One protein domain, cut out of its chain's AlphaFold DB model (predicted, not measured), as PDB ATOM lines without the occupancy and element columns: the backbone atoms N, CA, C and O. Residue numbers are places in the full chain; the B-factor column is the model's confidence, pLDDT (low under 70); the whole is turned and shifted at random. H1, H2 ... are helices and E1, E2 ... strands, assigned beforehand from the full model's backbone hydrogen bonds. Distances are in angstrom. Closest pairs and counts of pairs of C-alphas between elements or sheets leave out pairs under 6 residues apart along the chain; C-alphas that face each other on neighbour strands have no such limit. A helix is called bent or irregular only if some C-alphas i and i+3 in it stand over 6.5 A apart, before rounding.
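What this domain is: This is residues 148 to 288, 334 to 342 and 354 to 400 of the 408 residues of an uncharacterized protein of Actinoplanes philippinensis (UniProt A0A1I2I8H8). Two strongly twisted five-stranded sheets stand partly face to face as a sandwich with crossed strands, and one of them, E3 E4 E5 E10 E11, curls round the long helix H2. The other sheet, E1 E2 E7 E9 E6, is curled like part of a barrel, with the short H1 beside its strands. The 197 printed residues hold two named helices and eleven named strands in the order E1 H1 E2 E3 E4 E5 H2 E6 E7 E8 E9 E10 E11, mostly strand; the first sheet named is all antiparallel and the second mixed. The whole is compact, with a radius of gyration of the C-alphas of 17.2 A and spans of 48 by 39 by 33 A.

Where its parts are: E1 is residues 153 to 156, beginning at C-alpha 153 (221.018, 178.229, 150.123), H1 157 to 160 and E2 172 to 175. E3 is 182 to 188, E4 192 to 203 with 34.5 A from first to last C-alpha, and E5 215 to 224 with 29.6 A. H2 is 230 to 245, 23.1 A long, beginning at C-alpha 230 (217.049, 176.304, 122.737). E6 is 267 to 275, bending by 61 degrees at residue 272, E7 279 to 285, E8 335 to 337 and E9 354 to 363. E10 is 368 to 378, 32.8 A long, and E11 393 to 399, ending at C-alpha 399 (218.563, 181.596, 130.874).

How they stand to each other: E3, E4 and E5 form a meander, each strand the antiparallel neighbour of the one before; N 186 and O 194 are 2.9 A apart, N 197 and O 221 2.9 A. E10 is the antiparallel neighbour of E5, with N 220 and O 371 at 2.8 A, and E11 forms a hairpin with E10, with N 370 and O 397 at 2.9 A. H2 is on this sheet, two layers with the helix on one face; the closest C-alphas of H2 and E10, Leu 234 and Ala 369, are 5.5 A apart. H2 is irregular, but only just: C-alphas 239 and 242 are 6.9 A apart; 9 of its 12 O i to N i+4 pairs are within hydrogen-bond range, while H1 is too short for such a pair. In the other sheet E7 and E9 are parallel, N 282 and O 360 at 3.0 A, and E9 and E6 antiparallel, N 270 and O 359 at 3.0 A. The sandwich's strands cross at 65 degrees; the closest C-alphas of E3 and E7, Met 183 and Tyr 281, are 6.0 A apart. E8 pairs with no named strand.

The domain as a whole: The C-alphas farthest apart, of Ser 168 and Gly 381, are 54.2 A apart. Residues 289 to 333 and 343 to 353 are not printed, with C-alpha gaps of 12.6 A and 36.0 A. The links H1 to E2, E4 to E5, H2 to E6 and E10 to E11 are long. Mean pLDDT of the printed part is 84.8, and 35 residues are under 70, among them 204 to 214 and 378 to 384.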
ATOM      1  N   TRP A 148     209.628 181.858 147.756       86.38
ATOM      2  CA  TRP A 148     209.765 180.407 147.783       86.38
ATOM      3  C   TRP A 148     209.210 179.870 149.090       86.38
ATOM      4  O   TRP A 148     209.556 180.367 150.160       86.38
ATOM      5  N   ARG A 149     208.408 178.805 149.007       84.38
ATOM      6  CA  ARG A 149     207.994 178.061 150.200       84.38
ATOM      7  C   ARG A 149     209.210 177.588 150.999       84.38
ATOM      8  O   ARG A 149     209.195 177.647 152.218       84.38
ATOM      9  N   GLU A 150     210.246 177.138 150.297       83.75
ATOM     10  CA  GLU A 150     211.538 176.770 150.872       83.75
ATOM     11  C   GLU A 150     212.648 177.520 150.118       83.75
ATOM     12  O   GLU A 150     212.899 177.217 148.951       83.75
ATOM     13  N   PRO A 151     213.300 178.523 150.727       87.88
ATOM     14  CA  PRO A 151     214.368 179.273 150.076       87.88
ATOM     15  C   PRO A 151     215.586 178.416 149.712       87.88
ATOM     16  O   PRO A 151     215.896 177.406 150.350       87.88
ATOM     17  N   PHE A 152     216.336 178.876 148.716       90.38
ATOM     18  CA  PHE A 152     217.632 178.300 148.372       90.38
ATOM     19  C   PHE A 152     218.700 178.643 149.416       90.38
ATOM     20  O   PHE A 152     218.600 179.625 150.159       90.38
ATOM     21  N   THR A 153     219.784 177.872 149.422       91.00
ATOM     22  CA  THR A 153     221.018 178.229 150.123       91.00
ATOM     23  C   THR A 153     222.070 178.719 149.133       91.00
ATOM     24  O   THR A 153     222.165 178.222 148.012       91.00
ATOM     25  N   ALA A 154     222.857 179.714 149.538       92.12
ATOM     26  CA  ALA A 154     224.025 180.150 148.781       92.12
ATOM     27  C   ALA A 154     225.101 179.051 148.781       92.12
ATOM     28  O   ALA A 154     225.332 178.409 149.810       92.12
ATOM     29  N   THR A 155     225.759 178.843 147.644       94.25
ATOM     30  CA  THR A 155     226.879 177.907 147.484       94.25
ATOM     31  C   THR A 155     227.904 178.507 146.515       94.25
ATOM     32  O   THR A 155     227.520 179.329 145.684       94.25
ATOM     33  N   PRO A 156     229.196 178.142 146.563       96.38
ATOM     34  CA  PRO A 156     230.173 178.641 145.596       96.38
ATOM     35  C   PRO A 156     229.781 178.301 144.154       96.38
ATOM     36  O   PRO A 156     229.363 177.179 143.875       96.38
ATOM     37  N   ALA A 157     229.984 179.225 143.212       95.44
ATOM     38  CA  ALA A 157     229.667 178.984 141.798       95.44
ATOM     39  C   ALA A 157     230.455 177.814 141.177       95.44
ATOM     40  O   ALA A 157     230.005 177.219 140.201       95.44
ATOM     41  N   ALA A 158     231.592 177.433 141.770       95.06
ATOM     42  CA  ALA A 158     232.347 176.236 141.397       95.06
ATOM     43  C   ALA A 158     231.517 174.938 141.495       95.06
ATOM     44  O   ALA A 158     231.810 173.974 140.789       95.06
ATOM     45  N   ASP A 159     230.454 174.920 142.308       94.94
ATOM     46  CA  ASP A 159     229.531 173.788 142.430       94.94
ATOM     47  C   ASP A 159     228.632 173.605 141.193       94.94
ATOM     48  O   ASP A 159     228.009 172.556 141.033       94.94
ATOM     49  N   LEU A 160     228.585 174.583 140.276       94.62
ATOM     50  CA  LEU A 160     228.018 174.383 138.934       94.62
ATOM     51  C   LEU A 160     228.858 173.390 138.110       94.62
ATOM     52  O   LEU A 160     228.398 172.880 137.092       94.62
ATOM     53  N   GLY A 161     230.069 173.068 138.563       91.25
ATOM     54  CA  GLY A 161     230.970 172.119 137.932       91.25
ATOM     55  C   GLY A 161     232.013 172.786 137.030       91.25
ATOM     56  O   GLY A 161     231.826 173.914 136.569       91.25
ATOM     57  N   PRO A 162     233.124 172.077 136.761       87.44
ATOM     58  CA  PRO A 162     234.289 172.635 136.072       87.44
ATOM     59  C   PRO A 162     234.021 172.989 134.605       87.44
ATOM     60  O   PRO A 162     234.658 173.895 134.076       87.44
ATOM     61  N   ASP A 163     233.066 172.308 133.970       88.62
ATOM     62  CA  ASP A 163     232.687 172.545 132.574       88.62
ATOM     63  C   ASP A 163     231.644 173.665 132.423       88.62
ATOM     64  O   ASP A 163     231.237 173.990 131.305       88.62
ATOM     65  N   SER A 164     231.186 174.263 133.532       94.38
ATOM     66  CA  SER A 164     230.251 175.381 133.459       94.38
ATOM     67  C   SER A 164     230.954 176.631 132.923       94.38
ATOM     68  O   SER A 164     231.906 177.103 133.551       94.38
ATOM     69  N   PRO A 165     230.441 177.273 131.857       93.12
ATOM     70  CA  PRO A 165     230.925 178.586 131.432       93.12
ATOM     71  C   PRO A 165     230.694 179.690 132.480       93.12
ATOM     72  O   PRO A 165     231.233 180.788 132.343       93.12
ATOM     73  N   TRP A 166     229.881 179.436 133.509       95.81
ATOM     74  CA  TRP A 166     229.505 180.423 134.519       95.81
ATOM     75  C   TRP A 166     230.316 180.304 135.808       95.81
ATOM     76  O   TRP A 166     230.480 181.304 136.505       95.81
ATOM     77  N   ALA A 167     230.883 179.128 136.101       93.56
ATOM     78  CA  ALA A 167     231.625 178.868 137.337       93.56
ATOM     79  C   ALA A 167     232.837 179.796 137.541       93.56
ATOM     80  O   ALA A 167     233.237 180.033 138.677       93.56
ATOM     81  N   SER A 168     233.417 180.336 136.463       90.81
ATOM     82  CA  SER A 168     234.521 181.305 136.534       90.81
ATOM     83  C   SER A 168     234.079 182.771 136.553       90.81
ATOM     84  O   SER A 168     234.903 183.642 136.821       90.81
ATOM     85  N   ARG A 169     232.820 183.064 136.197       94.62
ATOM     86  CA  ARG A 169     232.279 184.433 136.113       94.62
ATOM     87  C   ARG A 169     231.485 184.812 137.359       94.62
ATOM     88  O   ARG A 169     231.506 185.975 137.748       94.62
ATOM     89  N   LEU A 170     230.783 183.851 137.950       95.81
ATOM     90  CA  LEU A 170     229.973 184.036 139.150       95.81
ATOM     91  C   LEU A 170     230.792 183.705 140.400       95.81
ATOM     92  O   LEU A 170     231.669 182.843 140.361       95.81
ATOM     93  N   SER A 171     230.490 184.355 141.522       94.19
ATOM     94  CA  SER A 171     231.071 183.993 142.817       94.19
ATOM     95  C   SER A 171     230.223 182.956 143.553       94.19
ATOM     96  O   SER A 171     230.762 182.032 144.174       94.19
ATOM     97  N   GLN A 172     228.897 183.066 143.453       94.50
ATOM     98  CA  GLN A 172     227.941 182.198 144.126       94.50
ATOM     99  C   GLN A 172     226.885 181.645 143.156       94.50
ATOM    100  O   GLN A 172     226.649 182.162 142.068       94.50
ATOM    101  N   ALA A 173     226.246 180.563 143.585       95.94
ATOM    102  CA  ALA A 173     225.096 179.923 142.972       95.94
ATOM    103  C   ALA A 173     224.067 179.560 144.059       95.94
ATOM    104  O   ALA A 173     224.311 179.701 145.261       95.94
ATOM    105  N   LEU A 174     222.906 179.078 143.630       95.50
ATOM    106  CA  LEU A 174     221.830 178.593 144.479       95.50
ATOM    107  C   LEU A 174     221.879 177.073 144.567       95.50
ATOM    108  O   LEU A 174     221.924 176.371 143.556       95.50
ATOM    109  N   ARG A 175     221.797 176.556 145.787       95.88
ATOM    110  CA  ARG A 175     221.633 175.135 146.075       95.88
ATOM    111  C   ARG A 175     220.241 174.884 146.628       95.88
ATOM    112  O   ARG A 175     219.749 175.621 147.485       95.88
ATOM    113  N   THR A 176     219.584 173.851 146.109       92.81
ATOM    114  CA  THR A 176     218.246 173.467 146.566       92.81
ATOM    115  C   THR A 176     218.252 173.101 148.055       92.81
ATOM    116  O   THR A 176     219.195 172.440 148.503       92.81
ATOM    117  N   PRO A 177     217.192 173.441 148.810       88.00
ATOM    118  CA  PRO A 177     217.008 172.969 150.176       88.00
ATOM    119  C   PRO A 177     216.884 171.439 150.231       88.00
ATOM    120  O   PRO A 177     216.617 170.773 149.230       88.00
ATOM    121  N   HIS A 178     217.046 170.878 151.429       77.81
ATOM    122  CA  HIS A 178     216.960 169.431 151.665       77.81
ATOM    123  C   HIS A 178     215.554 168.852 151.429       77.81
ATOM    124  O   HIS A 178     215.409 167.644 151.247       77.81
ATOM    125  N   SER A 179     214.516 169.689 151.461       79.38
ATOM    126  CA  SER A 179     213.120 169.300 151.260       79.38
ATOM    127  C   SER A 179     212.329 170.418 150.582       79.38
ATOM    128  O   SER A 179     212.776 171.558 150.525       79.38
ATOM    129  N   GLY A 180     211.143 170.090 150.066       81.94
ATOM    130  CA  GLY A 180     210.190 171.045 149.486       81.94
ATOM    131  C   GLY A 180     210.386 171.329 147.997       81.94
ATOM    132  O   GLY A 180     209.403 171.556 147.293       81.94
ATOM    133  N   HIS A 181     211.615 171.233 147.487       90.38
ATOM    134  CA  HIS A 181     211.872 171.244 146.046       90.38
ATOM    135  C   HIS A 181     211.758 169.835 145.471       90.38
ATOM    136  O   HIS A 181     212.060 168.843 146.136       90.38
ATOM    137  N   ARG A 182     211.304 169.745 144.220       92.12
ATOM    138  CA  ARG A 182     211.280 168.482 143.478       92.12
ATOM    139  C   ARG A 182     212.311 168.541 142.373       92.12
ATOM    140  O   ARG A 182     212.365 169.511 141.624       92.12
ATOM    141  N   MET A 183     213.082 167.476 142.252       93.75
ATOM    142  CA  MET A 183     214.088 167.327 141.216       93.75
ATOM    143  C   MET A 183     214.011 165.919 140.651       93.75
ATOM    144  O   MET A 183     213.701 164.977 141.383       93.75
ATOM    145  N   PHE A 184     214.237 165.785 139.351       95.00
ATOM    146  CA  PHE A 184     214.263 164.490 138.685       95.00
ATOM    147  C   PHE A 184     214.916 164.583 137.303       95.00
ATOM    148  O   PHE A 184     215.056 165.665 136.734       95.00
ATOM    149  N   ILE A 185     215.284 163.424 136.761       96.62
ATOM    150  CA  ILE A 185     215.731 163.262 135.375       96.62
ATOM    151  C   ILE A 185     214.552 162.738 134.556       96.62
ATOM    152  O   ILE A 185     213.799 161.879 135.025       96.62
ATOM    153  N   ALA A 186     214.372 163.244 133.339       95.94
ATOM    154  CA  ALA A 186     213.331 162.795 132.425       95.94
ATOM    155  C   ALA A 186     213.849 162.657 130.990       95.94
ATOM    156  O   ALA A 186     214.898 163.189 130.637       95.94
ATOM    157  N   ARG A 187     213.100 161.935 130.152       94.94
ATOM    158  CA  ARG A 187     213.334 161.856 128.704       94.94
ATOM    159  C   ARG A 187     212.262 162.630 127.954       94.94
ATOM    160  O   ARG A 187     211.083 162.325 128.091       94.94
ATOM    161  N   SER A 188     212.689 163.594 127.155       94.94
ATOM    162  CA  SER A 188     211.847 164.345 126.234       94.94
ATOM    163  C   SER A 188     212.100 163.892 124.800       94.94
ATOM    164  O   SER A 188     213.243 163.694 124.387       94.94
ATOM    165  N   GLU A 189     211.032 163.800 124.013       91.81
ATOM    166  CA  GLU A 189     211.125 163.572 122.567       91.81
ATOM    167  C   GLU A 189     211.780 164.758 121.836       91.81
ATOM    168  O   GLU A 189     212.381 164.599 120.770       91.81
ATOM    169  N   HIS A 190     211.705 165.957 122.420       89.62
ATOM    170  CA  HIS A 190     212.260 167.174 121.838       89.62
ATOM    171  C   HIS A 190     213.757 167.323 122.122       89.62
ATOM    172  O   HIS A 190     214.523 167.645 121.207       89.62
ATOM    173  N   ALA A 191     214.162 167.078 123.372       95.56
ATOM    174  CA  ALA A 191     215.470 167.474 123.899       95.56
ATOM    175  C   ALA A 191     216.342 166.312 124.418       95.56
ATOM    176  O   ALA A 191     217.450 166.550 124.893       95.56
ATOM    177  N   GLY A 192     215.882 165.059 124.318       95.12
ATOM    178  CA  GLY A 192     216.606 163.904 124.848       95.12
ATOM    179  C   GLY A 192     216.511 163.819 126.372       95.12
ATOM    180  O   GLY A 192     215.441 164.027 126.943       95.12
ATOM    181  N   GLU A 193     217.608 163.471 127.045       96.12
ATOM    182  CA  GLU A 193     217.646 163.464 128.512       96.12
ATOM    183  C   GLU A 193     217.717 164.895 129.056       96.12
ATOM    184  O   GLU A 193     218.550 165.702 128.639       96.12
ATOM    185  N   ILE A 194     216.819 165.193 129.992       97.88
ATOM    186  CA  ILE A 194     216.679 166.494 130.637       97.88
ATOM    187  C   ILE A 194     216.724 166.347 132.157       97.88
ATOM    188  O   ILE A 194     216.261 165.351 132.718       97.88
ATOM    189  N   ILE A 195     217.236 167.376 132.824       98.12
ATOM    190  CA  ILE A 195     217.079 167.570 134.266       98.12
ATOM    191  C   ILE A 195     215.962 168.564 134.526       98.12
ATOM    192  O   ILE A 195     215.800 169.537 133.789       98.12
ATOM    193  N   VAL A 196     215.204 168.316 135.587       97.94
ATOM    194  CA  VAL A 196     214.078 169.152 135.987       97.94
ATOM    195  C   VAL A 196     214.221 169.518 137.451       97.94
ATOM    196  O   VAL A 196     214.468 168.654 138.294       97.94
ATOM    197  N   HIS A 197     214.022 170.795 137.754       97.19
ATOM    198  CA  HIS A 197     213.868 171.320 139.105       97.19
ATOM    199  C   HIS A 197     212.535 172.062 139.198       97.19
ATOM    200  O   HIS A 197     212.133 172.745 138.264       97.19
ATOM    201  N   VAL A 198     211.833 171.899 140.318       95.19
ATOM    202  CA  VAL A 198     210.553 172.547 140.603       95.19
ATOM    203  C   VAL A 198     210.628 173.197 141.981       95.19
ATOM    204  O   VAL A 198     210.827 172.504 142.985       95.19
ATOM    205  N   ALA A 199     210.420 174.512 142.025       92.62
ATOM    206  CA  ALA A 199     210.210 175.279 143.251       92.62
ATOM    207  C   ALA A 199     208.758 175.770 143.325       92.62
ATOM    208  O   ALA A 199     208.174 176.166 142.319       92.62
ATOM    209  N   SER A 200     208.164 175.723 144.519       89.88
ATOM    210  CA  SER A 200     206.806 176.229 144.759       89.88
ATOM    211  C   SER A 200     206.864 177.618 145.386       89.88
ATOM    212  O   SER A 200     207.531 177.809 146.404       89.88
ATOM    213  N   GLY A 201     206.145 178.558 144.785       83.56
ATOM    214  CA  GLY A 201     205.898 179.886 145.321       83.56
ATOM    215  C   GLY A 201     204.703 179.912 146.275       83.56
ATOM    216  O   GLY A 201     203.745 179.152 146.118       83.56
ATOM    217  N   VAL A 202     204.777 180.798 147.259       77.81
ATOM    218  CA  VAL A 202     203.682 181.244 148.130       77.81
ATOM    219  C   VAL A 202     203.507 182.760 147.963       77.81
ATOM    220  O   VAL A 202     204.433 183.405 147.455       77.81
ATOM    221  N   PRO A 203     202.354 183.348 148.339       71.69
ATOM    222  CA  PRO A 203     202.171 184.793 148.249       71.69
ATOM    223  C   PRO A 203     203.232 185.510 149.094       71.69
ATOM    224  O   PRO A 203     203.683 184.979 150.107       71.69
ATOM    225  N   ALA A 204     203.649 186.694 148.651       63.62
ATOM    226  CA  ALA A 204     204.666 187.495 149.332       63.62
ATOM    227  C   ALA A 204     204.141 188.273 150.561       63.62
ATOM    228  O   ALA A 204     204.949 188.689 151.389       63.62
ATOM    229  N   GLU A 205     202.822 188.483 150.669       61.53
ATOM    230  CA  GLU A 205     202.159 189.220 151.760       61.53
ATOM    231  C   GLU A 205     201.418 188.268 152.731       61.53
ATOM    232  O   GLU A 205     201.146 187.118 152.390       61.53
ATOM    233  N   ASP A 206     201.178 188.762 153.950       50.22
ATOM    234  CA  ASP A 206     200.899 188.078 155.230       50.22
ATOM    235  C   ASP A 206     200.074 186.759 155.178       50.22
ATOM    236  O   ASP A 206     198.927 186.764 154.728       50.22
ATOM    237  N   PRO A 207     200.600 185.621 155.682       49.22
ATOM    238  CA  PRO A 207     199.859 184.358 155.793       49.22
ATOM    239  C   PRO A 207     198.768 184.335 156.886       49.22
ATOM    240  O   PRO A 207     198.105 183.305 157.021       49.22
ATOM    241  N   ASP A 208     198.598 185.413 157.666       47.44
ATOM    242  CA  ASP A 208     197.592 185.515 158.738       47.44
ATOM    243  C   ASP A 208     196.195 185.979 158.265       47.44
ATOM    244  O   ASP A 208     195.227 185.864 159.024       47.44
ATOM    245  N   ASP A 209     196.053 186.447 157.020       48.06
ATOM    246  CA  ASP A 209     194.736 186.644 156.406       48.06
ATOM    247  C   ASP A 209     194.190 185.308 155.882       48.06
ATOM    248  O   ASP A 209     194.951 184.432 155.475       48.06
ATOM    249  N   ASP A 210     192.862 185.151 155.903       47.19
ATOM    250  CA  ASP A 210     192.068 183.997 155.436       47.19
ATOM    251  C   ASP A 210     192.229 183.795 153.912       47.19
ATOM    252  O   ASP A 210     191.302 183.953 153.116       47.19
ATOM    253  N   TYR A 211     193.468 183.554 153.484       51.25
ATOM    254  CA  TYR A 211     193.885 183.483 152.101       51.25
ATOM    255  C   TYR A 211     193.421 182.147 151.553       51.25
ATOM    256  O   TYR A 211     193.757 181.078 152.075       51.25
ATOM    257  N   ASP A 212     192.648 182.210 150.476       53.34
ATOM    258  CA  ASP A 212     192.166 181.025 149.795       53.34
ATOM    259  C   ASP A 212     193.374 180.222 149.269       53.34
ATOM    260  O   ASP A 212     194.005 180.572 148.268       53.34
ATOM    261  N   GLN A 213     193.735 179.137 149.970       54.44
ATOM    262  CA  GLN A 213     194.872 178.246 149.659       54.44
ATOM    263  C   GLN A 213     194.656 177.424 148.372       54.44
ATOM    264  O   GLN A 213     195.337 176.427 148.119       54.44
ATOM    265  N   THR A 214     193.681 177.810 147.558       63.56
ATOM    266  CA  THR A 214     193.272 177.143 146.326       63.56
ATOM    267  C   THR A 214     194.216 177.434 145.164       63.56
ATOM    268  O   THR A 214     194.212 176.665 144.204       63.56
ATOM    269  N   GLY A 215     195.033 178.493 145.235       72.69
ATOM    270  CA  GLY A 215     195.984 178.911 144.197       72.69
ATOM    271  C   GLY A 215     197.459 178.701 144.568       72.69
ATOM    272  O   GLY A 215     197.835 178.737 145.736       72.69
ATOM    273  N   GLY A 216     198.323 178.500 143.571       85.31
ATOM    274  CA  GLY A 216     199.768 178.307 143.741       85.31
ATOM    275  C   GLY A 216     200.549 178.605 142.462       85.31
ATOM    276  O   GLY A 216     199.987 178.506 141.374       85.31
ATOM    277  N   LEU A 217     201.843 178.905 142.558       90.00
ATOM    278  CA  LEU A 217     202.730 179.031 141.397       90.00
ATOM    279  C   LEU A 217     203.897 178.050 141.526       90.00
ATOM    280  O   LEU A 217     204.562 178.006 142.560       90.00
ATOM    281  N   GLN A 218     204.169 177.267 140.486       92.56
ATOM    282  CA  GLN A 218     205.352 176.411 140.410       92.56
ATOM    283  C   GLN A 218     206.293 176.938 139.339       92.56
ATOM    284  O   GLN A 218     205.880 177.160 138.205       92.56
ATOM    285  N   VAL A 219     207.563 177.113 139.688       95.25
ATOM    286  CA  VAL A 219     208.606 177.521 138.747       95.25
ATOM    287  C   VAL A 219     209.454 176.302 138.425       95.25
ATOM    288  O   VAL A 219     210.051 175.697 139.318       95.25
ATOM    289  N   VAL A 220     209.447 175.920 137.150       96.94
ATOM    290  CA  VAL A 220     210.064 174.700 136.634       96.94
ATOM    291  C   VAL A 220     211.276 175.066 135.787       96.94
ATOM    292  O   VAL A 220     211.125 175.673 134.731       96.94
ATOM    293  N   SER A 221     212.467 174.683 136.236       98.31
ATOM    294  CA  SER A 221     213.722 174.827 135.492       98.31
ATOM    295  C   SER A 221     214.030 173.527 134.751       98.31
ATOM    296  O   SER A 221     213.976 172.451 135.352       98.31
ATOM    297  N   VAL A 222     214.373 173.611 133.463       98.50
ATOM    298  CA  VAL A 222     214.660 172.460 132.593       98.50
ATOM    299  C   VAL A 222     215.934 172.687 131.790       98.50
ATOM    300  O   VAL A 222     216.014 173.635 131.012       98.50
ATOM    301  N   ALA A 223     216.908 171.788 131.932       98.25
ATOM    302  CA  ALA A 223     218.129 171.788 131.128       98.25
ATOM    303  C   ALA A 223     218.290 170.457 130.383       98.25
ATOM    304  O   ALA A 223     217.994 169.395 130.926       98.25
ATOM    305  N   ALA A 224     218.764 170.533 129.142       98.06
ATOM    306  CA  ALA A 224     219.125 169.394 128.296       98.06
ATOM    307  C   ALA A 224     220.634 169.397 128.036       98.06
ATOM    308  O   ALA A 224     221.291 170.375 128.363       98.06
ATOM    309  N   ALA A 225     221.194 168.352 127.427       96.31
ATOM    310  CA  ALA A 225     222.633 168.303 127.167       96.31
ATOM    311  C   ALA A 225     223.149 169.564 126.423       96.31
ATOM    312  O   ALA A 225     222.429 170.121 125.585       96.31
ATOM    313  N   PRO A 226     224.398 170.008 126.677       94.31
ATOM    314  CA  PRO A 226     224.988 171.132 125.960       94.31
ATOM    315  C   PRO A 226     224.879 170.971 124.438       94.31
ATOM    316  O   PRO A 226     225.125 169.893 123.896       94.31
ATOM    317  N   GLY A 227     224.530 172.054 123.743       92.75
ATOM    318  CA  GLY A 227     224.392 172.071 122.283       92.75
ATOM    319  C   GLY A 227     223.024 171.637 121.746       92.75
ATOM    320  O   GLY A 227     222.810 171.724 120.538       92.75
ATOM    321  N   VAL A 228     222.083 171.217 122.602       96.81
ATOM    322  CA  VAL A 228     220.676 171.062 122.196       96.81
ATOM    323  C   VAL A 228     220.081 172.434 121.875       96.81
ATOM    324  O   VAL A 228     220.297 173.405 122.599       96.81
ATOM    325  N   ASP A 229     219.324 172.506 120.779       94.62
ATOM    326  CA  ASP A 229     218.690 173.740 120.319       94.62
ATOM    327  C   ASP A 229     217.755 174.344 121.395       94.62
ATOM    328  O   ASP A 229     216.907 173.620 121.933       94.62
ATOM    329  N   PRO A 230     217.855 175.656 121.701       95.25
ATOM    330  CA  PRO A 230     217.049 176.304 122.737       95.25
ATOM    331  C   PRO A 230     215.539 176.112 122.580       95.25
ATOM    332  O   PRO A 230     214.843 175.889 123.572       95.25
ATOM    333  N   ALA A 231     215.016 176.137 121.349       93.94
ATOM    334  CA  ALA A 231     213.585 175.966 121.114       93.94
ATOM    335  C   ALA A 231     213.124 174.548 121.474       93.94
ATOM    336  O   ALA A 231     212.012 174.364 121.963       93.94
ATOM    337  N   ARG A 232     213.991 173.541 121.305       95.88
ATOM    338  CA  ARG A 232     213.709 172.152 121.705       95.88
ATOM    339  C   ARG A 232     213.697 171.993 123.226       95.88
ATOM    340  O   ARG A 232     212.855 171.261 123.741       95.88
ATOM    341  N   VAL A 233     214.579 172.695 123.943       97.62
ATOM    342  CA  VAL A 233     214.586 172.709 125.419       97.62
ATOM    343  C   VAL A 233     213.345 173.422 125.964       97.62
ATOM    344  O   VAL A 233     212.692 172.905 126.866       97.62
ATOM    345  N   LEU A 234     212.974 174.567 125.386       96.88
ATOM    346  CA  LEU A 234     211.750 175.291 125.743       96.88
ATOM    347  C   LEU A 234     210.491 174.461 125.458       96.88
ATOM    348  O   LEU A 234     209.616 174.385 126.318       96.88
ATOM    349  N   ALA A 235     210.418 173.774 124.314       95.06
ATOM    350  CA  ALA A 235     209.318 172.857 124.013       95.06
ATOM    351  C   ALA A 235     209.205 171.736 125.063       95.06
ATOM    352  O   ALA A 235     208.122 171.498 125.597       95.06
ATOM    353  N   ALA A 236     210.331 171.116 125.439       96.25
ATOM    354  CA  ALA A 236     210.370 170.119 126.510       96.25
ATOM    355  C   ALA A 236     209.920 170.693 127.867       96.25
ATOM    356  O   ALA A 236     209.235 170.017 128.637       96.25
ATOM    357  N   ALA A 237     210.270 171.948 128.164       96.94
ATOM    358  CA  ALA A 237     209.852 172.622 129.387       96.94
ATOM    359  C   ALA A 237     208.333 172.862 129.424       96.94
ATOM    360  O   ALA A 237     207.694 172.575 130.437       96.94
ATOM    361  N   TYR A 238     207.740 173.309 128.313       95.31
ATOM    362  CA  TYR A 238     206.289 173.481 128.177       95.31
ATOM    363  C   TYR A 238     205.516 172.158 128.246       95.31
ATOM    364  O   TYR A 238     204.399 172.130 128.761       95.31
ATOM    365  N   GLU A 239     206.107 171.062 127.771       93.75
ATOM    366  CA  GLU A 239     205.532 169.720 127.882       93.75
ATOM    367  C   GLU A 239     205.496 169.241 129.345       93.75
ATOM    368  O   GLU A 239     204.481 168.724 129.820       93.75
ATOM    369  N   ILE A 240     206.599 169.419 130.081       93.81
ATOM    370  CA  ILE A 240     206.766 168.803 131.403       93.81
ATOM    371  C   ILE A 240     206.194 169.637 132.551       93.81
ATOM    372  O   ILE A 240     205.712 169.076 133.539       93.81
ATOM    373  N   ALA A 241     206.220 170.966 132.440       94.00
ATOM    374  CA  ALA A 241     205.871 171.855 133.541       94.00
ATOM    375  C   ALA A 241     204.404 171.717 134.015       94.00
ATOM    376  O   ALA A 241     204.190 171.618 135.226       94.00
ATOM    377  N   PRO A 242     203.389 171.584 133.136       90.88
ATOM    378  CA  PRO A 242     202.011 171.322 133.561       90.88
ATOM    379  C   PRO A 242     201.851 169.998 134.324       90.88
ATOM    380  O   PRO A 242     201.082 169.910 135.283       90.88
ATOM    381  N   ALA A 243     202.611 168.962 133.948       87.94
ATOM    382  CA  ALA A 243     202.579 167.674 134.639       87.94
ATOM    383  C   ALA A 243     203.137 167.778 136.069       87.94
ATOM    384  O   ALA A 243     202.634 167.098 136.970       87.94
ATOM    385  N   CYS A 244     204.112 168.665 136.305       86.75
ATOM    386  CA  CYS A 244     204.652 168.932 137.638       86.75
ATOM    387  C   CYS A 244     203.577 169.456 138.600       86.75
ATOM    388  O   CYS A 244     203.569 169.059 139.768       86.75
ATOM    389  N   VAL A 245     202.618 170.238 138.100       83.00
ATOM    390  CA  VAL A 245     201.563 170.844 138.918       83.00
ATOM    391  C   VAL A 245     200.587 169.823 139.505       83.00
ATOM    392  O   VAL A 245     200.148 169.964 140.643       83.00
ATOM    393  N   SER A 246     200.329 168.733 138.784       70.19
ATOM    394  CA  SER A 246     199.381 167.683 139.188       70.19
ATOM    395  C   SER A 246     199.801 166.855 140.416       70.19
ATOM    396  O   SER A 246     199.074 165.949 140.830       70.19
ATOM    397  N   GLY A 247     201.003 167.086 140.961       64.75
ATOM    398  CA  GLY A 247     201.592 166.301 142.054       64.75
ATOM    399  C   GLY A 247     201.971 164.863 141.672       64.75
ATOM    400  O   GLY A 247     202.558 164.143 142.477       64.75
ATOM    401  N   ARG A 248     201.673 164.430 140.439       69.56
ATOM    402  CA  ARG A 248     202.029 163.107 139.920       69.56
ATOM    403  C   ARG A 248     203.444 163.121 139.348       69.56
ATOM    404  O   ARG A 248     203.920 164.136 138.840       69.56
ATOM    405  N   ARG A 249     204.117 161.966 139.412       74.56
ATOM    406  CA  ARG A 249     205.383 161.762 138.698       74.56
ATOM    407  C   ARG A 249     205.115 161.794 137.187       74.56
ATOM    408  O   ARG A 249     204.234 161.052 136.736       74.56
ATOM    409  N   PRO A 250     205.831 162.623 136.407       83.75
ATOM    410  CA  PRO A 250     205.734 162.590 134.953       83.75
ATOM    411  C   PRO A 250     206.071 161.198 134.420       83.75
ATOM    412  O   PRO A 250     206.982 160.541 134.919       83.75
ATOM    413  N   ARG A 251     205.364 160.741 133.380       83.62
ATOM    414  CA  ARG A 251     205.639 159.430 132.756       83.62
ATOM    415  C   ARG A 251     207.037 159.346 132.143       83.62
ATOM    416  O   ARG A 251     207.587 158.258 132.041       83.62
ATOM    417  N   SER A 252     207.585 160.489 131.748       88.62
ATOM    418  CA  SER A 252     208.930 160.641 131.203       88.62
ATOM    419  C   SER A 252     210.036 160.554 132.257       88.62
ATOM    420  O   SER A 252     211.206 160.492 131.881       88.62
ATOM    421  N   GLN A 253     209.700 160.556 133.555       90.88
ATOM    422  CA  GLN A 253     210.680 160.485 134.634       90.88
ATOM    423  C   GLN A 253     211.444 159.154 134.603       90.88
ATOM    424  O   GLN A 253     210.855 158.077 134.517       90.88
ATOM    425  N   VAL A 254     212.766 159.240 134.734       90.94
ATOM    426  CA  VAL A 254     213.683 158.098 134.777       90.94
ATOM    427  C   VAL A 254     214.099 157.834 136.225       90.94
ATOM    428  O   VAL A 254     214.361 158.764 136.983       90.94
ATOM    429  N   SER A 255     214.156 156.558 136.614       88.62
ATOM    430  CA  SER A 255     214.715 156.129 137.903       88.62
ATOM    431  C   SER A 255     216.245 156.147 137.860       88.62
ATOM    432  O   SER A 255     216.845 155.676 136.890       88.62
ATOM    433  N   LEU A 256     216.885 156.614 138.937       88.56
ATOM    434  CA  LEU A 256     218.346 156.614 139.082       88.56
ATOM    435  C   LEU A 256     218.939 155.206 139.038       88.56
ATOM    436  O   LEU A 256     220.085 155.047 138.623       88.56
ATOM    437  N   ALA A 257     218.183 154.173 139.424       84.19
ATOM    438  CA  ALA A 257     218.620 152.780 139.308       84.19
ATOM    439  C   ALA A 257     218.890 152.365 137.849       84.19
ATOM    440  O   ALA A 257     219.721 151.495 137.595       84.19
ATOM    441  N   GLY A 258     218.213 153.005 136.890       84.44
ATOM    442  CA  GLY A 258     218.377 152.760 135.457       84.44
ATOM    443  C   GLY A 258     219.449 153.613 134.774       84.44
ATOM    444  O   GLY A 258     219.620 153.483 133.563       84.44
ATOM    445  N   LEU A 259     220.144 154.490 135.505       90.44
ATOM    446  CA  LEU A 259     221.163 155.393 134.963       90.44
ATOM    447  C   LEU A 259     222.581 154.951 135.362       90.44
ATOM    448  O   LEU A 259     222.763 154.353 136.423       90.44
ATOM    449  N   PRO A 260     223.608 155.201 134.536       89.56
ATOM    450  CA  PRO A 260     224.984 154.899 134.911       89.56
ATOM    451  C   PRO A 260     225.451 155.803 136.061       89.56
ATOM    452  O   PRO A 260     225.088 156.977 136.133       89.56
ATOM    453  N   LEU A 261     226.279 155.251 136.950       91.44
ATOM    454  CA  LEU A 261     227.003 156.050 137.938       91.44
ATOM    455  C   LEU A 261     228.066 156.903 137.245       91.44
ATOM    456  O   LEU A 261     228.606 156.512 136.208       91.44
ATOM    457  N   GLY A 262     228.418 158.021 137.871       91.31
ATOM    458  CA  GLY A 262     229.456 158.921 137.390       91.31
ATOM    459  C   GLY A 262     228.922 160.292 137.011       91.31
ATOM    460  O   GLY A 262     227.832 160.700 137.413       91.31
ATOM    461  N   GLU A 263     229.754 161.018 136.279       92.88
ATOM    462  CA  GLU A 263     229.569 162.425 135.960       92.88
ATOM    463  C   GLU A 263     229.179 162.619 134.491       92.88
ATOM    464  O   GLU A 263     229.729 161.986 133.590       92.88
ATOM    465  N   THR A 264     228.219 163.512 134.267       92.62
ATOM    466  CA  THR A 264     227.802 164.040 132.967       92.62
ATOM    467  C   THR A 264     227.716 165.569 133.065       92.62
ATOM    468  O   THR A 264     227.701 166.100 134.178       92.62
ATOM    469  N   PRO A 265     227.568 166.298 131.944       91.12
ATOM    470  CA  PRO A 265     227.345 167.742 131.996       91.12
ATOM    471  C   PRO A 265     226.091 168.168 132.783       91.12
ATOM    472  O   PRO A 265     226.040 169.287 133.281       91.12
ATOM    473  N   LEU A 266     225.085 167.291 132.896       94.12
ATOM    474  CA  LEU A 266     223.807 167.590 133.548       94.12
ATOM    475  C   LEU A 266     223.734 167.127 135.002       94.12
ATOM    476  O   LEU A 266     222.968 167.681 135.791       94.12
ATOM    477  N   TRP A 267     224.477 166.085 135.370       94.88
ATOM    478  CA  TRP A 267     224.384 165.504 136.705       94.88
ATOM    479  C   TRP A 267     225.613 164.703 137.105       94.88
ATOM    480  O   TRP A 267     226.381 164.231 136.269       94.88
ATOM    481  N   THR A 268     225.723 164.451 138.402       94.94
ATOM    482  CA  THR A 268     226.584 163.405 138.951       94.94
ATOM    483  C   THR A 268     225.741 162.425 139.751       94.94
ATOM    484  O   THR A 268     225.033 162.848 140.660       94.94
ATOM    485  N   ILE A 269     225.828 161.128 139.440       93.88
ATOM    486  CA  ILE A 269     225.141 160.059 140.180       93.88
ATOM    487  C   ILE A 269     226.172 159.232 140.945       93.88
ATOM    488  O   ILE A 269     227.146 158.741 140.368       93.88
ATOM    489  N   ARG A 270     225.949 159.058 142.247       91.44
ATOM    490  CA  ARG A 270     226.805 158.272 143.148       91.44
ATOM    491  C   ARG A 270     225.952 157.331 143.989       91.44
ATOM    492  O   ARG A 270     224.757 157.561 144.145       91.44
ATOM    493  N   GLU A 271     226.566 156.282 144.525       86.44
ATOM    494  CA  GLU A 271     225.935 155.421 145.526       86.44
ATOM    495  C   GLU A 271     226.450 155.781 146.915       86.44
ATOM    496  O   GLU A 271     227.659 155.876 147.139       86.44
ATOM    497  N   THR A 272     225.520 155.962 147.843       77.06
ATOM    498  CA  THR A 272     225.805 156.335 149.225       77.06
ATOM    499  C   THR A 272     225.000 155.423 150.147       77.06
ATOM    500  O   THR A 272     223.832 155.124 149.891       77.06
ATOM    501  N   GLU A 273     225.613 154.939 151.230       67.69
ATOM    502  CA  GLU A 273     224.865 154.209 152.256       67.69
ATOM    503  C   GLU A 273     223.980 155.192 153.019       67.69
ATOM    504  O   GLU A 273     224.476 156.075 153.722       67.69
ATOM    505  N   VAL A 274     222.665 155.029 152.917       63.38
ATOM    506  CA  VAL A 274     221.717 155.897 153.611       63.38
ATOM    507  C   VAL A 274     220.671 155.087 154.367       63.38
ATOM    508  O   VAL A 274     220.480 153.888 154.167       63.38
ATOM    509  N   HIS A 275     219.990 155.772 155.277       53.19
ATOM    510  CA  HIS A 275     218.797 155.275 155.948       53.19
ATOM    511  C   HIS A 275     217.587 155.922 155.252       53.19
ATOM    512  O   HIS A 275     217.511 157.153 155.204       53.19
ATOM    513  N   GLY A 276     216.670 155.125 154.690       58.34
ATOM    514  CA  GLY A 276     215.460 155.623 154.015       58.34
ATOM    515  C   GLY A 276     215.472 155.499 152.486       58.34
ATOM    516  O   GLY A 276     215.925 154.488 151.961       58.34
ATOM    517  N   ASP A 277     214.897 156.493 151.794       58.34
ATOM    518  CA  ASP A 277     214.595 156.425 150.353       58.34
ATOM    519  C   ASP A 277     215.836 156.148 149.486       58.34
ATOM    520  O   ASP A 277     216.927 156.664 149.741       58.34
ATOM    521  N   SER A 278     215.638 155.326 148.457       65.94
ATOM    522  CA  SER A 278     216.681 154.795 147.574       65.94
ATOM    523  C   SER A 278     217.182 155.792 146.526       65.94
ATOM    524  O   SER A 278     218.221 155.551 145.915       65.94
ATOM    525  N   GLU A 279     216.477 156.907 146.318       81.06
ATOM    526  CA  GLU A 279     216.872 157.959 145.380       81.06
ATOM    527  C   GLU A 279     216.811 159.330 146.051       81.06
ATOM    528  O   GLU A 279     215.784 159.715 146.610       81.06
ATOM    529  N   ARG A 280     217.901 160.093 145.970       84.31
ATOM    530  CA  ARG A 280     217.957 161.470 146.469       84.31
ATOM    531  C   ARG A 280     218.447 162.398 145.384       84.31
ATOM    532  O   ARG A 280     219.304 162.028 144.586       84.31
ATOM    533  N   TYR A 281     217.930 163.616 145.405       91.12
ATOM    534  CA  TYR A 281     218.299 164.641 144.450       91.12
ATOM    535  C   TYR A 281     218.730 165.909 145.178       91.12
ATOM    536  O   TYR A 281     218.118 166.305 146.169       91.12
ATOM    537  N   SER A 282     219.743 166.569 144.640       93.69
ATOM    538  CA  SER A 282     220.069 167.969 144.898       93.69
ATOM    539  C   SER A 282     220.197 168.678 143.552       93.69
ATOM    540  O   SER A 282     220.411 168.028 142.528       93.69
ATOM    541  N   ALA A 283     220.043 170.000 143.520       96.62
ATOM    542  CA  ALA A 283     220.405 170.768 142.339       96.62
ATOM    543  C   ALA A 283     221.181 172.034 142.690       96.62
ATOM    544  O   ALA A 283     220.974 172.633 143.751       96.62
ATOM    545  N   VAL A 284     222.052 172.428 141.763       96.94
ATOM    546  CA  VAL A 284     222.769 173.703 141.767       96.94
ATOM    547  C   VAL A 284     222.384 174.472 140.506       96.94
ATOM    548  O   VAL A 284     222.421 173.925 139.401       96.94
ATOM    549  N   LEU A 285     221.966 175.721 140.681       96.94
ATOM    550  CA  LEU A 285     221.513 176.621 139.618       96.94
ATOM    551  C   LEU A 285     221.865 178.072 139.973       96.94
ATOM    552  O   LEU A 285     221.925 178.398 141.154       96.94
ATOM    553  N   PRO A 286     222.123 178.960 139.005       96.25
ATOM    554  CA  PRO A 286     222.476 180.343 139.306       96.25
ATOM    555  C   PRO A 286     221.244 181.219 139.605       96.25
ATOM    556  O   PRO A 286     220.104 180.843 139.320       96.25
ATOM    557  N   CYS A 287     221.488 182.419 140.138       94.88
ATOM    558  CA  CYS A 287     220.518 183.513 140.070       94.88
ATOM    559  C   CYS A 287     220.436 184.055 138.641       94.88
ATOM    560  O   CYS A 287     221.360 183.888 137.845       94.88
ATOM    561  N   TRP A 288     219.338 184.728 138.308       96.19
ATOM    562  CA  TRP A 288     219.233 185.468 137.052       96.19
ATOM    563  C   TRP A 288     218.117 186.505 137.109       96.19
ATOM    564  O   TRP A 288     217.132 186.363 137.844       96.19
ATOM    565  N   TYR A 334     215.314 183.870 147.643       85.31
ATOM    566  CA  TYR A 334     214.127 183.933 148.512       85.31
ATOM    567  C   TYR A 334     212.797 183.931 147.763       85.31
ATOM    568  O   TYR A 334     211.753 183.712 148.374       85.31
ATOM    569  N   GLY A 335     212.817 184.140 146.453       79.44
ATOM    570  CA  GLY A 335     211.600 184.154 145.666       79.44
ATOM    571  C   GLY A 335     211.851 184.108 144.174       79.44
ATOM    572  O   GLY A 335     212.973 184.299 143.685       79.44
ATOM    573  N   PHE A 336     210.755 183.867 143.471       73.19
ATOM    574  CA  PHE A 336     210.605 184.271 142.090       73.19
ATOM    575  C   PHE A 336     209.854 185.580 142.134       73.19
ATOM    576  O   PHE A 336     208.625 185.642 142.228       73.19
ATOM    577  N   GLU A 337     210.657 186.627 142.217       61.59
ATOM    578  CA  GLU A 337     210.137 187.943 142.440       61.59
ATOM    579  C   GLU A 337     209.769 188.602 141.126       61.59
ATOM    580  O   GLU A 337     210.587 188.786 140.222       61.59
ATOM    581  N   ALA A 338     208.548 189.107 141.129       52.75
ATOM    582  CA  ALA A 338     208.363 190.443 141.677       52.75
ATOM    583  C   ALA A 338     208.174 190.409 143.235       52.75
ATOM    584  O   ALA A 338     207.709 189.412 143.751       52.75
ATOM    585  N   ALA A 339     208.563 191.428 144.011       28.61
ATOM    586  CA  ALA A 339     208.998 191.369 145.446       28.61
ATOM    587  C   ALA A 339     208.258 190.578 146.599       28.61
ATOM    588  O   ALA A 339     207.070 190.294 146.484       28.61
ATOM    589  N   ALA A 340     208.980 190.309 147.731       29.69
ATOM    590  CA  ALA A 340     208.856 189.225 148.769       29.69
ATOM    591  C   ALA A 340     208.851 189.576 150.307       29.69
ATOM    592  O   ALA A 340     209.120 190.727 150.644       29.69
ATOM    593  N   LEU A 341     208.702 188.558 151.222       25.91
ATOM    594  CA  LEU A 341     209.407 188.347 152.546       25.91
ATOM    595  C   LEU A 341     209.193 186.911 153.190       25.91
ATOM    596  O   LEU A 341     208.441 186.112 152.661       25.91
ATOM    597  N   THR A 342     209.896 186.533 154.294       25.23
ATOM    598  CA  THR A 342     210.342 185.167 154.762       25.23
ATOM    599  C   THR A 342     209.879 184.688 156.178       25.23
ATOM    600  O   THR A 342     209.817 185.528 157.068       25.23
ATOM    601  N   ARG A 354     219.634 150.348 156.921       49.28
ATOM    602  CA  ARG A 354     220.650 150.696 155.906       49.28
ATOM    603  C   ARG A 354     220.274 150.150 154.519       49.28
ATOM    604  O   ARG A 354     220.109 148.941 154.370       49.28
ATOM    605  N   MET A 355     220.210 151.022 153.513       57.81
ATOM    606  CA  MET A 355     220.100 150.686 152.086       57.81
ATOM    607  C   MET A 355     221.137 151.493 151.281       57.81
ATOM    608  O   MET A 355     221.533 152.585 151.686       57.81
ATOM    609  N   LEU A 356     221.589 150.960 150.139       65.62
ATOM    610  CA  LEU A 356     222.338 151.745 149.151       65.62
ATOM    611  C   LEU A 356     221.341 152.659 148.433       65.62
ATOM    612  O   LEU A 356     220.432 152.155 147.771       65.62
ATOM    613  N   ALA A 357     221.485 153.975 148.575       75.69
ATOM    614  CA  ALA A 357     220.741 154.933 147.766       75.69
ATOM    615  C   ALA A 357     221.624 155.517 146.676       75.69
ATOM    616  O   ALA A 357     222.828 155.702 146.860       75.69
ATOM    617  N   ARG A 358     220.999 155.846 145.549       84.50
ATOM    618  CA  ARG A 358     221.612 156.667 144.518       84.50
ATOM    619  C   ARG A 358     221.293 158.125 144.779       84.50
ATOM    620  O   ARG A 358     220.132 158.508 144.904       84.50
ATOM    621  N   GLU A 359     222.335 158.931 144.853       88.12
ATOM    622  CA  GLU A 359     222.235 160.374 145.006       88.12
ATOM    623  C   GLU A 359     222.616 161.020 143.674       88.12
ATOM    624  O   GLU A 359     223.682 160.732 143.122       88.12
ATOM    625  N   ALA A 360     221.728 161.858 143.145       93.00
ATOM    626  CA  ALA A 360     221.935 162.631 141.932       93.00
ATOM    627  C   ALA A 360     222.049 164.121 142.269       93.00
ATOM    628  O   ALA A 360     221.099 164.728 142.761       93.00
ATOM    629  N   GLU A 361     223.192 164.724 141.965       95.62
ATOM    630  CA  GLU A 361     223.341 166.179 141.961       95.62
ATOM    631  C   GLU A 361     223.131 166.688 140.538       95.62
ATOM    632  O   GLU A 361     223.920 166.367 139.650       95.62
ATOM    633  N   LEU A 362     222.056 167.444 140.317       97.38
ATOM    634  CA  LEU A 362     221.702 168.033 139.027       97.38
ATOM    635  C   LEU A 362     222.325 169.427 138.900       97.38
ATOM    636  O   LEU A 362     222.331 170.204 139.857       97.38
ATOM    637  N   ARG A 363     222.826 169.775 137.718       97.38
ATOM    638  CA  ARG A 363     223.545 171.031 137.486       97.38
ATOM    639  C   ARG A 363     222.933 171.801 136.328       97.38
ATOM    640  O   ARG A 363     223.062 171.414 135.171       97.38
ATOM    641  N   PHE A 364     222.310 172.931 136.639       97.56
ATOM    642  CA  PHE A 364     221.901 173.921 135.642       97.56
ATOM    643  C   PHE A 364     223.096 174.833 135.383       97.56
ATOM    644  O   PHE A 364     223.162 175.957 135.866       97.56
ATOM    645  N   ALA A 365     224.094 174.276 134.703       96.38
ATOM    646  CA  ALA A 365     225.430 174.847 134.574       96.38
ATOM    647  C   ALA A 365     225.699 175.494 133.214       96.38
ATOM    648  O   ALA A 365     226.793 175.995 132.975       96.38
ATOM    649  N   HIS A 366     224.727 175.455 132.316       96.75
ATOM    650  CA  HIS A 366     224.758 176.021 130.974       96.75
ATOM    651  C   HIS A 366     223.327 176.436 130.606       96.75
ATOM    652  O   HIS A 366     222.410 176.133 131.377       96.75
ATOM    653  N   PRO A 367     223.095 177.082 129.446       97.94
ATOM    654  CA  PRO A 367     221.787 177.627 129.139       97.94
ATOM    655  C   PRO A 367     220.629 176.640 129.303       97.94
ATOM    656  O   PRO A 367     220.748 175.470 128.922       97.94
ATOM    657  N   TYR A 368     219.539 177.114 129.902       98.19
ATOM    658  CA  TYR A 368     218.386 176.301 130.286       98.19
ATOM    659  C   TYR A 368     217.077 177.093 130.204       98.19
ATOM    660  O   TYR A 368     217.070 178.325 130.168       98.19
ATOM    661  N   ALA A 369     215.956 176.376 130.165       98.25
ATOM    662  CA  ALA A 369     214.620 176.954 130.123       98.25
ATOM    663  C   ALA A 369     214.012 177.053 131.527       98.25
ATOM    664  O   ALA A 369     214.225 176.179 132.367       98.25
ATOM    665  N   VAL A 370     213.199 178.078 131.762       97.88
ATOM    666  CA  VAL A 370     212.353 178.197 132.957       97.88
ATOM    667  C   VAL A 370     210.913 178.421 132.522       97.88
ATOM    668  O   VAL A 370     210.674 179.207 131.614       97.88
ATOM    669  N   VAL A 371     209.955 177.751 133.165       97.50
ATOM    670  CA  VAL A 371     208.514 177.945 132.945       97.50
ATOM    671  C   VAL A 371     207.814 178.094 134.294       97.50
ATOM    672  O   VAL A 371     207.897 177.208 135.144       97.50
ATOM    673  N   ALA A 372     207.115 179.210 134.494       95.06
ATOM    674  CA  ALA A 372     206.251 179.427 135.651       95.06
ATOM    675  C   ALA A 372     204.826 178.981 135.312       95.06
ATOM    676  O   ALA A 372     204.250 179.446 134.328       95.06
ATOM    677  N   VAL A 373     204.254 178.091 136.118       94.50
ATOM    678  CA  VAL A 373     202.948 177.469 135.880       94.50
ATOM    679  C   VAL A 373     202.033 177.711 137.070       94.50
ATOM    680  O   VAL A 373     202.408 177.444 138.215       94.50
ATOM    681  N   ALA A 374     200.825 178.196 136.800       92.31
ATOM    682  CA  ALA A 374     199.802 178.363 137.817       92.31
ATOM    683  C   ALA A 374     199.183 177.009 138.214       92.31
ATOM    684  O   ALA A 374     199.015 176.096 137.405       92.31
ATOM    685  N   SER A 375     198.829 176.877 139.485       88.62
ATOM    686  CA  SER A 375     197.997 175.805 140.036       88.62
ATOM    687  C   SER A 375     196.767 176.433 140.631       88.62
ATOM    688  O   SER A 375     196.900 177.268 141.508       88.62
ATOM    689  N   GLN A 376     195.593 175.942 140.264       85.31
ATOM    690  CA  GLN A 376     194.377 176.281 140.981       85.31
ATOM    691  C   GLN A 376     193.566 175.020 141.234       85.31
ATOM    692  O   GLN A 376     193.349 174.227 140.320       85.31
ATOM    693  N   THR A 377     193.126 174.803 142.459       78.94
ATOM    694  CA  THR A 377     192.222 173.715 142.816       78.94
ATOM    695  C   THR A 377     191.100 174.273 143.658       78.94
ATOM    696  O   THR A 377     191.365 174.874 144.686       78.94
ATOM    697  N   SER A 378     189.859 174.042 143.264       68.75
ATOM    698  CA  SER A 378     188.668 174.470 143.987       68.75
ATOM    699  C   SER A 378     187.946 173.247 144.554       68.75
ATOM    700  O   SER A 378     187.891 172.197 143.912       68.75
ATOM    701  N   GLY A 379     187.394 173.356 145.762       58.69
ATOM    702  CA  GLY A 379     186.614 172.272 146.355       58.69
ATOM    703  C   GLY A 379     186.337 172.442 147.843       58.69
ATOM    704  O   GLY A 379     187.249 172.689 148.625       58.69
ATOM    705  N   THR A 380     185.084 172.241 148.245       51.41
ATOM    706  CA  THR A 380     184.662 172.087 149.643       51.41
ATOM    707  C   THR A 380     184.164 170.656 149.859       51.41
ATOM    708  O   THR A 380     183.564 170.055 148.971       51.41
ATOM    709  N   GLY A 381     184.438 170.059 151.024       46.75
ATOM    710  CA  GLY A 381     183.897 168.732 151.365       46.75
ATOM    711  C   GLY A 381     184.608 167.517 150.743       46.75
ATOM    712  O   GLY A 381     183.983 166.473 150.577       46.75
ATOM    713  N   GLY A 382     185.907 167.611 150.431       53.91
ATOM    714  CA  GLY A 382     186.750 166.450 150.093       53.91
ATOM    715  C   GLY A 382     186.878 166.105 148.603       53.91
ATOM    716  O   GLY A 382     187.625 165.190 148.262       53.91
ATOM    717  N   THR A 383     186.218 166.845 147.707       58.03
ATOM    718  CA  THR A 383     186.429 166.755 146.251       58.03
ATOM    719  C   THR A 383     187.187 167.981 145.754       58.03
ATOM    720  O   THR A 383     186.642 169.080 145.788       58.03
ATOM    721  N   THR A 384     188.422 167.807 145.281       69.56
ATOM    722  CA  THR A 384     189.212 168.864 144.632       69.56
ATOM    723  C   THR A 384     189.056 168.789 143.115       69.56
ATOM    724  O   THR A 384     189.298 167.748 142.502       69.56
ATOM    725  N   GLN A 385     188.648 169.893 142.495       79.12
ATOM    726  CA  GLN A 385     188.580 170.061 141.046       79.12
ATOM    727  C   GLN A 385     189.580 171.130 140.590       79.12
ATOM    728  O   GLN A 385     189.772 172.120 141.290       79.12
ATOM    729  N   PRO A 386     190.242 170.957 139.438       84.56
ATOM    730  CA  PRO A 386     191.124 171.983 138.894       84.56
ATOM    731  C   PRO A 386     190.324 173.221 138.459       84.56
ATOM    732  O   PRO A 386     189.305 173.090 137.782       84.56
ATOM    733  N   GLY A 387     190.795 174.411 138.838       86.56
ATOM    734  CA  GLY A 387     190.276 175.691 138.336       86.56
ATOM    735  C   GLY A 387     190.836 176.049 136.947       86.56
ATOM    736  O   GLY A 387     191.717 175.342 136.451       86.56
ATOM    737  N   PRO A 388     190.388 177.159 136.327       89.81
ATOM    738  CA  PRO A 388     190.800 177.556 134.971       89.81
ATOM    739  C   PRO A 388     192.313 177.767 134.818       89.81
ATOM    740  O   PRO A 388     192.873 177.494 133.761       89.81
ATOM    741  N   TRP A 389     192.995 178.181 135.887       91.69
ATOM    742  CA  TRP A 389     194.442 178.404 135.900       91.69
ATOM    743  C   TRP A 389     195.275 177.141 136.138       91.69
ATOM    744  O   TRP A 389     196.502 177.188 136.059       91.69
ATOM    745  N   HIS A 390     194.653 175.998 136.445       91.81
ATOM    746  CA  HIS A 390     195.391 174.793 136.806       91.81
ATOM    747  C   HIS A 390     196.251 174.264 135.653       91.81
ATOM    748  O   HIS A 390     195.743 173.802 134.632       91.81
ATOM    749  N   GLY A 391     197.567 174.268 135.857       91.94
ATOM    750  CA  GLY A 391     198.543 173.778 134.890       91.94
ATOM    751  C   GLY A 391     198.831 174.754 133.751       91.94
ATOM    752  O   GLY A 391     199.502 174.350 132.806       91.94
ATOM    753  N   VAL A 392     198.350 176.003 133.815       95.00
ATOM    754  CA  VAL A 392     198.556 177.017 132.768       95.00
ATOM    755  C   VAL A 392     199.943 177.660 132.918       95.00
ATOM    756  O   VAL A 392     200.208 178.289 133.946       95.00
ATOM    757  N   PRO A 393     200.844 177.532 131.923       95.31
ATOM    758  CA  PRO A 393     202.092 178.289 131.884       95.31
ATOM    759  C   PRO A 393     201.825 179.787 131.715       95.31
ATOM    760  O   PRO A 393     201.111 180.190 130.804       95.31
ATOM    761  N   VAL A 394     202.418 180.614 132.569       93.69
ATOM    762  CA  VAL A 394     202.186 182.069 132.600       93.69
ATOM    763  C   VAL A 394     203.390 182.834 132.059       93.69
ATOM    764  O   VAL A 394     203.238 183.754 131.253       93.69
ATOM    765  N   PHE A 395     204.590 182.418 132.465       94.50
ATOM    766  CA  PHE A 395     205.857 183.007 132.039       94.50
ATOM    767  C   PHE A 395     206.833 181.924 131.626       94.50
ATOM    768  O   PHE A 395     206.795 180.801 132.138       94.50
ATOM    769  N   SER A 396     207.753 182.299 130.754       96.81
ATOM    770  CA  SER A 396     208.840 181.443 130.315       96.81
ATOM    771  C   SER A 396     210.094 182.260 130.042       96.81
ATOM    772  O   SER A 396     210.026 183.416 129.625       96.81
ATOM    773  N   ALA A 397     211.255 181.665 130.284       96.81
ATOM    774  CA  ALA A 397     212.540 182.316 130.085       96.81
ATOM    775  C   ALA A 397     213.567 181.362 129.481       96.81
ATOM    776  O   ALA A 397     213.548 180.155 129.737       96.81
ATOM    777  N   TRP A 398     214.492 181.937 128.717       98.00
ATOM    778  CA  TRP A 398     215.737 181.295 128.319       98.00
ATOM    779  C   TRP A 398     216.887 181.924 129.103       98.00
ATOM    780  O   TRP A 398     217.215 183.103 128.940       98.00
ATOM    781  N   VAL A 399     217.495 181.139 129.987       97.50
ATOM    782  CA  VAL A 399     218.563 181.596 130.874       97.50
ATOM    783  C   VAL A 399     219.899 181.279 130.228       97.50
ATOM    784  O   VAL A 399     220.339 180.139 130.285       97.50
ATOM    785  N   SER A 400     220.541 182.265 129.598       96.56
ATOM    786  CA  SER A 400     221.880 182.108 129.007       96.56
ATOM    787  C   SER A 400     222.930 183.045 129.601       96.56
ATOM    788  O   SER A 400     224.120 182.806 129.403       96.56
TER     789      SER A 400